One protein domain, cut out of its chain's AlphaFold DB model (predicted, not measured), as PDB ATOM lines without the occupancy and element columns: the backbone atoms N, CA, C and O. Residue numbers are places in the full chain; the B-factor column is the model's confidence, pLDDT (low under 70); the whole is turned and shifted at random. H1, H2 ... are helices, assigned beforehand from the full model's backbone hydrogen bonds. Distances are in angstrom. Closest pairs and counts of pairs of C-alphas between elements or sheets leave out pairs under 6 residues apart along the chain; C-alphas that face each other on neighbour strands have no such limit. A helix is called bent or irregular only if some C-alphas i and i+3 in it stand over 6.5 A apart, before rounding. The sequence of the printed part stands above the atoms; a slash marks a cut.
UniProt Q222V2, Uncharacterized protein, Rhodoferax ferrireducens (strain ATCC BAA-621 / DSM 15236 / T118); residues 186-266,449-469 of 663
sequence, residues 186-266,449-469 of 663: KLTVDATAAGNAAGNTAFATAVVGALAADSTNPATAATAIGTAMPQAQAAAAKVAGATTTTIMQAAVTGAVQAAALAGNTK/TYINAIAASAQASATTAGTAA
ATOM      1  N   LYS A 186     116.051 212.836 189.993       89.56
ATOM      2  CA  LYS A 186     117.347 213.081 190.629       89.56
ATOM      3  C   LYS A 186     118.228 211.829 190.625       89.56
ATOM      4  O   LYS A 186     119.408 211.922 190.300       89.56
ATOM      5  N   LEU A 187     117.653 210.665 190.927       92.00
ATOM      6  CA  LEU A 187     118.340 209.379 190.858       92.00
ATOM      7  C   LEU A 187     118.923 209.122 189.465       92.00
ATOM      8  O   LEU A 187     120.093 208.760 189.358       92.00
ATOM      9  N   THR A 188     118.136 209.326 188.406       85.62
ATOM     10  CA  THR A 188     118.604 209.161 187.024       85.62
ATOM     11  C   THR A 188     119.746 210.123 186.704       85.62
ATOM     12  O   THR A 188     120.771 209.681 186.192       85.62
ATOM     13  N   VAL A 189     119.612 211.408 187.050       84.38
ATOM     14  CA  VAL A 189     120.659 212.420 186.821       84.38
ATOM     15  C   VAL A 189     121.965 212.043 187.523       84.38
ATOM     16  O   VAL A 189     123.023 212.036 186.892       84.38
ATOM     17  N   ASP A 190     121.900 211.680 188.804       85.56
ATOM     18  CA  ASP A 190     123.088 211.343 189.588       85.56
ATOM     19  C   ASP A 190     123.733 210.026 189.111       85.56
ATOM     20  O   ASP A 190     124.959 209.927 189.033       85.56
ATOM     21  N   ALA A 191     122.926 209.031 188.721       82.12
ATOM     22  CA  ALA A 191     123.419 207.781 188.143       82.12
ATOM     23  C   ALA A 191     124.109 208.012 186.789       82.12
ATOM     24  O   ALA A 191     125.177 207.452 186.536       82.12
ATOM     25  N   THR A 192     123.545 208.871 185.932       80.31
ATOM     26  CA  THR A 192     124.178 209.284 184.673       80.31
ATOM     27  C   THR A 192     125.483 210.034 184.930       80.31
ATOM     28  O   THR A 192     126.475 209.770 184.253       80.31
ATOM     29  N   ALA A 193     125.531 210.921 185.926       78.56
ATOM     30  CA  ALA A 193     126.758 211.625 186.296       78.56
ATOM     31  C   ALA A 193     127.854 210.657 186.778       78.56
ATOM     32  O   ALA A 193     128.995 210.742 186.313       78.56
ATOM     33  N   ALA A 194     127.507 209.695 187.641       80.06
ATOM     34  CA  ALA A 194     128.423 208.648 188.099       80.06
ATOM     35  C   ALA A 194     128.929 207.780 186.933       80.06
ATOM     36  O   ALA A 194     130.132 207.530 186.814       80.06
ATOM     37  N   GLY A 195     128.027 207.377 186.033       77.56
ATOM     38  CA  GLY A 195     128.369 206.622 184.832       77.56
ATOM     39  C   GLY A 195     129.298 207.392 183.892       77.56
ATOM     40  O   GLY A 195     130.312 206.855 183.452       77.56
ATOM     41  N   ASN A 196     129.022 208.671 183.642       76.75
ATOM     42  CA  ASN A 196     129.869 209.520 182.803       76.75
ATOM     43  C   ASN A 196     131.273 209.697 183.400       76.75
ATOM     44  O   ASN A 196     132.262 209.610 182.675       76.75
ATOM     45  N   ALA A 197     131.386 209.898 184.716       76.88
ATOM     46  CA  ALA A 197     132.680 210.033 185.384       76.88
ATOM     47  C   ALA A 197     133.540 208.760 185.249       76.88
ATOM     48  O   ALA A 197     134.717 208.831 184.872       76.88
ATOM     49  N   ALA A 198     132.948 207.587 185.496       76.88
ATOM     50  CA  ALA A 198     133.634 206.304 185.349       76.88
ATOM     51  C   ALA A 198     133.967 205.989 183.883       76.88
ATOM     52  O   ALA A 198     135.085 205.569 183.579       76.88
ATOM     53  N   GLY A 199     133.030 206.246 182.965       76.50
ATOM     54  CA  GLY A 199     133.218 206.053 181.531       76.50
ATOM     55  C   GLY A 199     134.358 206.904 180.975       76.50
ATOM     56  O   GLY A 199     135.235 206.375 180.297       76.50
ATOM     57  N   ASN A 200     134.419 208.188 181.337       75.88
ATOM     58  CA  ASN A 200     135.507 209.086 180.938       75.88
ATOM     59  C   ASN A 200     136.869 208.606 181.459       75.88
ATOM     60  O   ASN A 200     137.862 208.628 180.730       75.88
ATOM     61  N   THR A 201     136.915 208.127 182.704       79.50
ATOM     62  CA  THR A 201     138.140 207.577 183.306       79.50
ATOM     63  C   THR A 201     138.601 206.313 182.576       79.50
ATOM     64  O   THR A 201     139.782 206.175 182.251       79.50
ATOM     65  N   ALA A 202     137.675 205.399 182.274       80.38
ATOM     66  CA  ALA A 202     137.967 204.172 181.539       80.38
ATOM     67  C   ALA A 202     138.400 204.453 180.092       80.38
ATOM     68  O   ALA A 202     139.356 203.839 179.621       80.38
ATOM     69  N   PHE A 203     137.760 205.415 179.416       84.19
ATOM     70  CA  PHE A 203     138.154 205.873 178.083       84.19
ATOM     71  C   PHE A 203     139.605 206.363 178.075       84.19
ATOM     72  O   PHE A 203     140.425 205.867 177.303       84.19
ATOM     73  N   ALA A 204     139.936 207.296 178.973       82.25
ATOM     74  CA  ALA A 204     141.283 207.847 179.081       82.25
ATOM     75  C   ALA A 204     142.315 206.755 179.388       82.25
ATOM     76  O   ALA A 204     143.346 206.672 178.724       82.25
ATOM     77  N   THR A 205     142.008 205.864 180.334       86.81
ATOM     78  CA  THR A 205     142.881 204.739 180.701       86.81
ATOM     79  C   THR A 205     143.138 203.811 179.512       86.81
ATOM     80  O   THR A 205     144.282 203.428 179.270       86.81
ATOM     81  N   ALA A 206     142.101 203.476 178.738       85.56
ATOM     82  CA  ALA A 206     142.218 202.605 177.572       85.56
ATOM     83  C   ALA A 206     143.046 203.247 176.446       85.56
ATOM     84  O   ALA A 206     143.941 202.597 175.904       85.56
ATOM     85  N   VAL A 207     142.805 204.527 176.133       88.25
ATOM     86  CA  VAL A 207     143.590 205.271 175.129       88.25
ATOM     87  C   VAL A 207     145.059 205.357 175.543       88.25
ATOM     88  O   VAL A 207     145.938 205.023 174.749       88.25
ATOM     89  N   VAL A 208     145.327 205.768 176.787       92.19
ATOM     90  CA  VAL A 208     146.690 205.885 177.326       92.19
ATOM     91  C   VAL A 208     147.396 204.534 177.282       92.19
ATOM     92  O   VAL A 208     148.504 204.454 176.758       92.19
ATOM     93  N   GLY A 209     146.757 203.474 177.779       91.44
ATOM     94  CA  GLY A 209     147.335 202.132 177.812       91.44
ATOM     95  C   GLY A 209     147.676 201.601 176.419       91.44
ATOM     96  O   GLY A 209     148.799 201.150 176.197       91.44
ATOM     97  N   ALA A 210     146.744 201.708 175.467       91.00
ATOM     98  CA  ALA A 210     146.941 201.214 174.107       91.00
ATOM     99  C   ALA A 210     148.054 201.970 173.362       91.00
ATOM    100  O   ALA A 210     148.911 201.362 172.727       91.00
ATOM    101  N   LEU A 211     148.077 203.301 173.457       92.00
ATOM    102  CA  LEU A 211     149.074 204.116 172.764       92.00
ATOM    103  C   LEU A 211     150.465 204.031 173.407       92.00
ATOM    104  O   LEU A 211     151.475 204.029 172.695       92.00
ATOM    105  N   ALA A 212     150.534 203.947 174.736       93.75
ATOM    106  CA  ALA A 212     151.795 203.847 175.458       93.75
ATOM    107  C   ALA A 212     152.487 202.495 175.245       93.75
ATOM    108  O   ALA A 212     153.709 202.464 175.118       93.75
ATOM    109  N   ALA A 213     151.730 201.394 175.165       92.12
ATOM    110  CA  ALA A 213     152.280 200.046 174.999       92.12
ATOM    111  C   ALA A 213     153.157 199.891 173.743       92.12
ATOM    112  O   ALA A 213     154.131 199.146 173.764       92.12
ATOM    113  N   ASP A 214     152.839 200.633 172.682       87.94
ATOM    114  CA  ASP A 214     153.562 200.618 171.406       87.94
ATOM    115  C   ASP A 214     154.607 201.748 171.275       87.94
ATOM    116  O   ASP A 214     155.128 202.004 170.190       87.94
ATOM    117  N   SER A 215     154.909 202.454 172.370       89.38
ATOM    118  CA  SER A 215     155.935 203.506 172.417       89.38
ATOM    119  C   SER A 215     157.304 202.954 172.828       89.38
ATOM    120  O   SER A 215     157.404 201.900 173.452       89.38
ATOM    121  N   THR A 216     158.381 203.696 172.544       87.81
ATOM    122  CA  THR A 216     159.759 203.255 172.859       87.81
ATOM    123  C   THR A 216     160.021 203.132 174.365       87.81
ATOM    124  O   THR A 216     160.784 202.271 174.796       87.81
ATOM    125  N   ASN A 217     159.354 203.964 175.174       91.81
ATOM    126  CA  ASN A 217     159.305 203.861 176.631       91.81
ATOM    127  C   ASN A 217     157.844 203.996 177.106       91.81
ATOM    128  O   ASN A 217     157.357 205.123 177.250       91.81
ATOM    129  N   PRO A 218     157.145 202.876 177.373       93.12
ATOM    130  CA  PRO A 218     155.726 202.903 177.723       93.12
ATOM    131  C   PRO A 218     155.385 203.733 178.968       93.12
ATOM    132  O   PRO A 218     154.369 204.419 178.980       93.12
ATOM    133  N   ALA A 219     156.230 203.744 180.002       93.25
ATOM    134  CA  ALA A 219     155.947 204.493 181.232       93.25
ATOM    135  C   ALA A 219     155.997 206.016 181.010       93.25
ATOM    136  O   ALA A 219     155.118 206.764 181.452       93.25
ATOM    137  N   THR A 220     157.009 206.475 180.270       92.00
ATOM    138  CA  THR A 220     157.148 207.896 179.919       92.00
ATOM    139  C   THR A 220     156.047 208.319 178.949       92.00
ATOM    140  O   THR A 220     155.432 209.371 179.129       92.00
ATOM    141  N   ALA A 221     155.739 207.463 177.969       90.88
ATOM    142  CA  ALA A 221     154.657 207.685 177.019       90.88
ATOM    143  C   ALA A 221     153.303 207.813 177.724       90.88
ATOM    144  O   ALA A 221     152.578 208.770 177.470       90.88
ATOM    145  N   ALA A 222     152.984 206.912 178.659       93.56
ATOM    146  CA  ALA A 222     151.729 206.955 179.401       93.56
ATOM    147  C   ALA A 222     151.545 208.286 180.150       93.56
ATOM    148  O   ALA A 222     150.463 208.871 180.114       93.56
ATOM    149  N   THR A 223     152.616 208.806 180.757       94.12
ATOM    150  CA  THR A 223     152.603 210.104 181.452       94.12
ATOM    151  C   THR A 223     152.362 211.266 180.481       94.12
ATOM    152  O   THR A 223     151.525 212.136 180.736       94.12
ATOM    153  N   ALA A 224     153.063 211.274 179.343       91.50
ATOM    154  CA  ALA A 224     152.923 212.315 178.327       91.50
ATOM    155  C   ALA A 224     151.521 212.313 177.695       91.50
ATOM    156  O   ALA A 224     150.877 213.359 177.609       91.50
ATOM    157  N   ILE A 225     151.015 211.136 177.320       92.69
ATOM    158  CA  ILE A 225     149.680 210.955 176.737       92.69
ATOM    159  C   ILE A 225     148.601 211.348 177.753       92.69
ATOM    160  O   ILE A 225     147.697 212.115 177.421       92.69
ATOM    161  N   GLY A 226     148.733 210.893 179.005       92.06
ATOM    162  CA  GLY A 226     147.815 211.227 180.096       92.06
ATOM    163  C   GLY A 226     147.766 212.721 180.429       92.06
ATOM    164  O   GLY A 226     146.760 213.190 180.950       92.06
ATOM    165  N   THR A 227     148.806 213.483 180.078       93.50
ATOM    166  CA  THR A 227     148.833 214.949 180.209       93.50
ATOM    167  C   THR A 227     148.244 215.647 178.980       93.50
ATOM    168  O   THR A 227     147.448 216.576 179.114       93.50
ATOM    169  N   ALA A 228     148.602 215.199 177.774       89.94
ATOM    170  CA  ALA A 228     148.194 215.836 176.522       89.94
ATOM    171  C   ALA A 228     146.690 215.695 176.242       89.94
ATOM    172  O   ALA A 228     146.043 216.637 175.781       89.94
ATOM    173  N   MET A 229     146.117 214.533 176.554       87.94
ATOM    174  CA  MET A 229     144.705 214.235 176.322       87.94
ATOM    175  C   MET A 229     143.746 215.215 177.040       87.94
ATOM    176  O   MET A 229     142.934 215.844 176.353       87.94
ATOM    177  N   PRO A 230     143.832 215.431 178.372       86.75
ATOM    178  CA  PRO A 230     142.969 216.393 179.060       86.75
ATOM    179  C   PRO A 230     143.247 217.850 178.658       86.75
ATOM    180  O   PRO A 230     142.321 218.660 178.648       86.75
ATOM    181  N   GLN A 231     144.481 218.203 178.279       89.31
ATOM    182  CA  GLN A 231     144.798 219.546 177.774       89.31
ATOM    183  C   GLN A 231     144.088 219.836 176.446       89.31
ATOM    184  O   GLN A 231     143.477 220.896 176.295       89.31
ATOM    185  N   ALA A 232     144.115 218.885 175.508       85.62
ATOM    186  CA  ALA A 232     143.427 219.011 174.228       85.62
ATOM    187  C   ALA A 232     141.900 219.073 174.406       85.62
ATOM    188  O   ALA A 232     141.237 219.912 173.795       85.62
ATOM    189  N   GLN A 233     141.352 218.258 175.314       80.75
ATOM    190  CA  GLN A 233     139.944 218.318 175.709       80.75
ATOM    191  C   GLN A 233     139.562 219.695 176.278       80.75
ATOM    192  O   GLN A 233     138.567 220.285 175.854       80.75
ATOM    193  N   ALA A 234     140.358 220.238 177.204       88.25
ATOM    194  CA  ALA A 234     140.103 221.540 177.819       88.25
ATOM    195  C   ALA A 234     140.219 222.704 176.821       88.25
ATOM    196  O   ALA A 234     139.500 223.694 176.948       88.25
ATOM    197  N   ALA A 235     141.110 222.604 175.832       86.50
ATOM    198  CA  ALA A 235     141.215 223.587 174.757       86.50
ATOM    199  C   ALA A 235     139.985 223.544 173.835       86.50
ATOM    200  O   ALA A 235     139.392 224.586 173.562       86.50
ATOM    201  N   ALA A 236     139.557 222.348 173.417       80.81
ATOM    202  CA  ALA A 236     138.391 222.171 172.554       80.81
ATOM    203  C   ALA A 236     137.086 222.627 173.221       80.81
ATOM    204  O   ALA A 236     136.254 223.254 172.573       80.81
ATOM    205  N   ALA A 237     136.930 222.395 174.528       84.19
ATOM    206  CA  ALA A 237     135.750 222.821 175.283       84.19
ATOM    207  C   ALA A 237     135.564 224.352 175.346       84.19
ATOM    208  O   ALA A 237     134.470 224.820 175.650       84.19
ATOM    209  N   LYS A 238     136.610 225.142 175.057       89.62
ATOM    210  CA  LYS A 238     136.538 226.615 175.006       89.62
ATOM    211  C   LYS A 238     136.058 227.150 173.655       89.62
ATOM    212  O   LYS A 238     135.812 228.348 173.535       89.62
ATOM    213  N   VAL A 239     135.960 226.299 172.634       86.75
ATOM    214  CA  VAL A 239     135.515 226.698 171.296       86.75
ATOM    215  C   VAL A 239     133.993 226.843 171.291       86.75
ATOM    216  O   VAL A 239     133.270 225.946 171.721       86.75
ATOM    217  N   ALA A 240     133.487 227.976 170.800       89.19
ATOM    218  CA  ALA A 240     132.047 228.201 170.684       89.19
ATOM    219  C   ALA A 240     131.404 227.148 169.762       89.19
ATOM    220  O   ALA A 240     131.889 226.904 168.660       89.19
ATOM    221  N   GLY A 241     130.317 226.523 170.220       83.12
ATOM    222  CA  GLY A 241     129.648 225.443 169.485       83.12
ATOM    223  C   GLY A 241     130.338 224.077 169.580       83.12
ATOM    224  O   GLY A 241     129.949 223.159 168.858       83.12
ATOM    225  N   ALA A 242     131.339 223.913 170.455       69.44
ATOM    226  CA  ALA A 242     131.942 222.611 170.709       69.44
ATOM    227  C   ALA A 242     130.888 221.592 171.175       69.44
ATOM    228  O   ALA A 242     130.107 221.834 172.094       69.44
ATOM    229  N   THR A 243     130.900 220.422 170.542       80.06
ATOM    230  CA  THR A 243     130.090 219.258 170.910       80.06
ATOM    231  C   THR A 243     130.945 218.224 171.640       80.06
ATOM    232  O   THR A 243     132.173 218.203 171.494       80.06
ATOM    233  N   THR A 244     130.310 217.298 172.363       70.06
ATOM    234  CA  THR A 244     130.996 216.156 172.994       70.06
ATOM    235  C   THR A 244     131.860 215.387 171.991       70.06
ATOM    236  O   THR A 244     132.998 215.041 172.297       70.06
ATOM    237  N   THR A 245     131.375 215.206 170.759       68.44
ATOM    238  CA  THR A 245     132.117 214.545 169.677       68.44
ATOM    239  C   THR A 245     133.391 215.303 169.311       68.44
ATOM    240  O   THR A 245     134.465 214.706 169.264       68.44
ATOM    241  N   THR A 246     133.308 216.624 169.112       74.75
ATOM    242  CA  THR A 246     134.488 217.440 168.768       74.75
ATOM    243  C   THR A 246     135.509 217.497 169.905       74.75
ATOM    244  O   THR A 246     136.714 217.493 169.659       74.75
ATOM    245  N   ILE A 247     135.039 217.480 171.156       71.94
ATOM    246  CA  ILE A 247     135.897 217.479 172.343       71.94
ATOM    247  C   ILE A 247     136.631 216.137 172.479       71.94
ATOM    248  O   ILE A 247     137.841 216.121 172.703       71.94
ATOM    249  N   MET A 248     135.935 215.009 172.289       73.06
ATOM    250  CA  MET A 248     136.568 213.684 172.318       73.06
ATOM    251  C   MET A 248     137.558 213.492 171.166       73.06
ATOM    252  O   MET A 248     138.642 212.948 171.374       73.06
ATOM    253  N   GLN A 249     137.235 213.981 169.967       77.12
ATOM    254  CA  GLN A 249     138.147 213.914 168.827       77.12
ATOM    255  C   GLN A 249     139.437 214.703 169.087       77.12
ATOM    256  O   GLN A 249     140.529 214.214 168.785       77.12
ATOM    257  N   ALA A 250     139.338 215.886 169.702       80.88
ATOM    258  CA  ALA A 250     140.505 216.660 170.116       80.88
ATOM    259  C   ALA A 250     141.341 215.919 171.173       80.88
ATOM    260  O   ALA A 250     142.564 215.867 171.052       80.88
ATOM    261  N   ALA A 251     140.697 215.286 172.160       80.06
ATOM    262  CA  ALA A 251     141.373 214.489 173.184       80.06
ATOM    263  C   ALA A 251     142.186 213.332 172.573       80.06
ATOM    264  O   ALA A 251     143.370 213.175 172.874       80.06
ATOM    265  N   VAL A 252     141.577 212.561 171.662       83.38
ATOM    266  CA  VAL A 252     142.252 211.470 170.934       83.38
ATOM    267  C   VAL A 252     143.388 212.009 170.068       83.38
ATOM    268  O   VAL A 252     144.469 211.428 170.044       83.38
ATOM    269  N   THR A 253     143.186 213.149 169.404       83.50
ATOM    270  CA  THR A 253     144.225 213.786 168.579       83.50
ATOM    271  C   THR A 253     145.441 214.181 169.420       83.50
ATOM    272  O   THR A 253     146.567 213.850 169.056       83.50
ATOM    273  N   GLY A 254     145.231 214.817 170.577       84.06
ATOM    274  CA  GLY A 254     146.315 215.164 171.501       84.06
ATOM    275  C   GLY A 254     147.055 213.931 172.028       84.06
ATOM    276  O   GLY A 254     148.285 213.920 172.087       84.06
ATOM    277  N   ALA A 255     146.321 212.858 172.340       89.00
ATOM    278  CA  ALA A 255     146.900 211.586 172.765       89.00
ATOM    279  C   ALA A 255     147.779 210.948 171.671       89.00
ATOM    280  O   ALA A 255     148.898 210.514 171.944       89.00
ATOM    281  N   VAL A 256     147.303 210.936 170.424       87.06
ATOM    282  CA  VAL A 256     148.033 210.415 169.258       87.06
ATOM    283  C   VAL A 256     149.306 211.213 168.988       87.06
ATOM    284  O   VAL A 256     150.359 210.620 168.755       87.06
ATOM    285  N   GLN A 257     149.238 212.543 169.062       83.12
ATOM    286  CA  GLN A 257     150.411 213.405 168.889       83.12
ATOM    287  C   GLN A 257     151.475 213.120 169.957       83.12
ATOM    288  O   GLN A 257     152.650 212.951 169.629       83.12
ATOM    289  N   ALA A 258     151.070 212.987 171.225       87.19
ATOM    290  CA  ALA A 258     151.981 212.624 172.309       87.19
ATOM    291  C   ALA A 258     152.585 211.220 172.123       87.19
ATOM    292  O   ALA A 258     153.778 211.029 172.356       87.19
ATOM    293  N   ALA A 259     151.800 210.249 171.652       87.19
ATOM    294  CA  ALA A 259     152.284 208.900 171.362       87.19
ATOM    295  C   ALA A 259     153.310 208.885 170.215       87.19
ATOM    296  O   ALA A 259     154.346 208.227 170.322       87.19
ATOM    297  N   ALA A 260     153.068 209.651 169.147       83.25
ATOM    298  CA  ALA A 260     154.014 209.804 168.042       83.25
ATOM    299  C   ALA A 260     155.340 210.435 168.507       83.25
ATOM    300  O   ALA A 260     156.415 209.993 168.099       83.25
ATOM    301  N   LEU A 261     155.279 211.433 169.401       81.44
ATOM    302  CA  LEU A 261     156.462 212.031 170.037       81.44
ATOM    303  C   LEU A 261     157.209 211.034 170.933       81.44
ATOM    304  O   LEU A 261     158.436 211.059 170.989       81.44
ATOM    305  N   ALA A 262     156.490 210.115 171.579       83.56
ATOM    306  CA  ALA A 262     157.063 209.024 172.366       83.56
ATOM    307  C   ALA A 262     157.578 207.838 171.513       83.56
ATOM    308  O   ALA A 262     158.009 206.809 172.047       83.56
ATOM    309  N   GLY A 263     157.566 207.974 170.183       80.50
ATOM    310  CA  GLY A 263     158.114 206.992 169.249       80.50
ATOM    311  C   GLY A 263     157.166 205.849 168.886       80.50
ATOM    312  O   GLY A 263     157.620 204.852 168.331       80.50
ATOM    313  N   ASN A 264     155.865 205.973 169.165       87.00
ATOM    314  CA  ASN A 264     154.877 205.048 168.621       87.00
ATOM    315  C   ASN A 264     154.739 205.290 167.109       87.00
ATOM    316  O   ASN A 264     154.173 206.290 166.676       87.00
ATOM    317  N   THR A 265     155.265 204.385 166.287       85.06
ATOM    318  CA  THR A 265     155.187 204.504 164.822       85.06
ATOM    319  C   THR A 265     153.891 203.946 164.244       85.06
ATOM    320  O   THR A 265     153.550 204.283 163.115       85.06
ATOM    321  N   LYS A 266     153.121 203.152 165.001       87.25
ATOM    322  CA  LYS A 266     151.845 202.590 164.526       87.25
ATOM    323  C   LYS A 266     150.765 203.644 164.337       87.25
ATOM    324  O   LYS A 266     149.867 203.434 163.530       87.25
ATOM    325  N   THR A 449     143.212 204.129 160.514       88.00
ATOM    326  CA  THR A 449     142.658 202.797 160.806       88.00
ATOM    327  C   THR A 449     143.034 202.342 162.215       88.00
ATOM    328  O   THR A 449     142.168 201.926 162.983       88.00
ATOM    329  N   TYR A 450     144.311 202.469 162.580       87.12
ATOM    330  CA  TYR A 450     144.802 202.121 163.914       87.12
ATOM    331  C   TYR A 450     144.212 203.028 165.002       87.12
ATOM    332  O   TYR A 450     143.724 202.547 166.025       87.12
ATOM    333  N   ILE A 451     144.187 204.340 164.755       85.69
ATOM    334  CA  ILE A 451     143.650 205.331 165.697       85.69
ATOM    335  C   ILE A 451     142.154 205.101 165.942       85.69
ATOM    336  O   ILE A 451     141.713 205.081 167.092       85.69
ATOM    337  N   ASN A 452     141.375 204.866 164.881       83.94
ATOM    338  CA  ASN A 452     139.945 204.582 164.991       83.94
ATOM    339  C   ASN A 452     139.681 203.273 165.744       83.94
ATOM    340  O   ASN A 452     138.731 203.206 166.520       83.94
ATOM    341  N   ALA A 453     140.527 202.252 165.567       87.50
ATOM    342  CA  ALA A 453     140.412 200.999 166.313       87.50
ATOM    343  C   ALA A 453     140.638 201.203 167.822       87.50
ATOM    344  O   ALA A 453     139.861 200.691 168.631       87.50
ATOM    345  N   ILE A 454     141.643 202.000 168.214       87.19
ATOM    346  CA  ILE A 454     141.866 202.361 169.624       87.19
ATOM    347  C   ILE A 454     140.686 203.155 170.173       87.19
ATOM    348  O   ILE A 454     140.179 202.822 171.241       87.19
ATOM    349  N   ALA A 455     140.227 204.179 169.451       80.75
ATOM    350  CA  ALA A 455     139.105 205.001 169.891       80.75
ATOM    351  C   ALA A 455     137.828 204.164 170.076       80.75
ATOM    352  O   ALA A 455     137.138 204.313 171.082       80.75
ATOM    353  N   ALA A 456     137.546 203.232 169.158       81.06
ATOM    354  CA  ALA A 456     136.412 202.317 169.260       81.06
ATOM    355  C   ALA A 456     136.535 201.364 170.462       81.06
ATOM    356  O   ALA A 456     135.572 201.180 171.208       81.06
ATOM    357  N   SER A 457     137.721 200.793 170.693       81.00
ATOM    358  CA  SER A 457     137.972 199.931 171.854       81.00
ATOM    359  C   SER A 457     137.844 200.700 173.173       81.00
ATOM    360  O   SER A 457     137.162 200.237 174.089       81.00
ATOM    361  N   ALA A 458     138.409 201.905 173.250       81.00
ATOM    362  CA  ALA A 458     138.292 202.772 174.416       81.00
ATOM    363  C   ALA A 458     136.838 203.189 174.678       81.00
ATOM    364  O   ALA A 458     136.404 203.208 175.829       81.00
ATOM    365  N   GLN A 459     136.060 203.459 173.624       80.44
ATOM    366  CA  GLN A 459     134.631 203.747 173.739       80.44
ATOM    367  C   GLN A 459     133.856 202.546 174.301       80.44
ATOM    368  O   GLN A 459     132.987 202.730 175.151       80.44
ATOM    369  N   ALA A 460     134.193 201.317 173.898       79.00
ATOM    370  CA  ALA A 460     133.584 200.110 174.459       79.00
ATOM    371  C   ALA A 460     133.906 199.937 175.959       79.00
ATOM    372  O   ALA A 460     133.015 199.619 176.758       79.00
ATOM    373  N   SER A 461     135.153 200.206 176.368       79.56
ATOM    374  CA  SER A 461     135.545 200.229 177.786       79.56
ATOM    375  C   SER A 461     134.794 201.308 178.571       79.56
ATOM    376  O   SER A 461     134.312 201.036 179.670       79.56
ATOM    377  N   ALA A 462     134.638 202.501 177.992       78.69
ATOM    378  CA  ALA A 462     133.899 203.612 178.585       78.69
ATOM    379  C   ALA A 462     132.428 203.260 178.827       78.69
ATOM    380  O   ALA A 462     131.922 203.446 179.931       78.69
ATOM    381  N   THR A 463     131.754 202.692 177.823       77.06
ATOM    382  CA  THR A 463     130.353 202.265 177.934       77.06
ATOM    383  C   THR A 463     130.181 201.183 179.001       77.06
ATOM    384  O   THR A 463     129.255 201.264 179.810       77.06
ATOM    385  N   THR A 464     131.088 200.205 179.053       77.88
ATOM    386  CA  THR A 464     131.048 199.125 180.051       77.88
ATOM    387  C   THR A 464     131.218 199.668 181.471       77.88
ATOM    388  O   THR A 464     130.379 199.411 182.334       77.88
ATOM    389  N   ALA A 465     132.268 200.462 181.708       73.12
ATOM    390  CA  ALA A 465     132.548 201.041 183.020       73.12
ATOM    391  C   ALA A 465     131.461 202.031 183.461       73.12
ATOM    392  O   ALA A 465     131.031 202.002 184.613       73.12
ATOM    393  N   GLY A 466     130.980 202.872 182.543       71.19
ATOM    394  CA  GLY A 466     129.933 203.846 182.831       71.19
ATOM    395  C   GLY A 466     128.597 203.192 183.175       71.19
ATOM    396  O   GLY A 466     127.960 203.576 184.153       71.19
ATOM    397  N   THR A 467     128.210 202.143 182.446       77.81
ATOM    398  CA  THR A 467     126.994 201.373 182.757       77.81
ATOM    399  C   THR A 467     127.108 200.698 184.122       77.81
ATOM    400  O   THR A 467     126.192 200.789 184.938       77.81
ATOM    401  N   ALA A 468     128.250 200.061 184.405       78.81
ATOM    402  CA  ALA A 468     128.494 199.412 185.689       78.81
ATOM    403  C   ALA A 468     128.433 200.408 186.860       78.81
ATOM    404  O   ALA A 468     127.752 200.143 187.848       78.81
ATOM    405  N   ALA A 469     129.082 201.571 186.735       78.62
ATOM    406  CA  ALA A 469     129.095 202.598 187.774       78.62
ATOM    407  C   ALA A 469     127.721 203.252 187.987       78.62
ATOM    408  O   ALA A 469     127.324 203.466 189.130       78.62
TER     409      ALA A 469
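This is residues 186 to 266 and 449 to 469 of the 663 residues of an uncharacterized protein of Rhodoferax ferrireducens (strain ATCC BAA-621 / DSM 15236 / T118) (UniProt Q222V2). A long helix, H1, makes the long axis; H4 packs along one side of it, running back the other way, and a helical hairpin, H2 and H3, packs on its later part, with H2 and H4 apart from each other. The hairpin's closed end, at residues 237 to 243, lies away from H1. The printed part has 102 residues with four named helices, in the order H1, H2, H3, H4, and no named strand; the class is all helix. It is compact, with a radius of gyration of the C-alphas of 14.0 A, and spans 47 by 32 by 24 A.

Start at H1, residues 186 to 213, and look next at H2, residues 218 to 236, which touches residues 204 to 212 of H1 alone. Their closest C-alphas, those of Ala 212 and Pro 218, are 4.6 A apart, and the two run opposite ways at a steep tilt of 46 degrees. Go on to H3, residues 244 to 261, which forms a hairpin with H2: they run opposite ways at a shallow tilt of 34 degrees, only just short of steep. Their closest C-alphas are those of Met 229 and Ala 251, 4.6 A apart. With residues 252 to 259 alone H3 touches residues 207 to 212 of H1, the same way at a shallow tilt of 22 degrees; the closest C-alphas, of Leu 211 and Ala 259, are 5.9 A apart. Beyond the cut find H4, residues 449 to 469, which touches H1 with 41 pairs of C-alphas within 8 A. Look at Gly 195 and Gly 466, their closest C-alphas, 3.8 A apart; the helices run opposite ways at a steep tilt of 36 degrees, only just past shallow. H3 and H4 are close but not clearly touching, with the C-alphas of Val 252 and Ala 455 closest at 7.3 A, while H2 and H4 are apart. The helix packing is part aligned, part crossed: of the four touching pairs, two are at a shallow tilt. In H1, H3 and H4 every O i to N i+4 pair is within hydrogen-bond range; in H2 14 of 15 are.

Find C-alpha 186 at (117.347, 213.081, 190.629); from there H1 runs 40.4 A to C-alpha 213 at (152.280, 200.046, 174.999). H2 covers 26.4 A from Pro 218 to Ala 236; it is neither bent nor irregular, but only just: C-alphas 227 and 230 are 6.1 A apart. H3 covers 26.0 A from Thr 244 to Leu 261. H4 covers 30.2 A from Thr 449 to C-alpha 469 at (129.095, 202.598, 187.774).

The two C-alphas farthest apart, those of Lys 186 and Thr 216, are 47.0 A apart. The link from H1 to H2 is tight and that from H2 to H3 is short. The link from H3 to H4 is across the cut, where residues 267 to 448 are not printed; C-alphas 266 and 449 are 9.9 A apart. The mean pLDDT of the printed part is 84.0, and residues 242 and 245 are under 70.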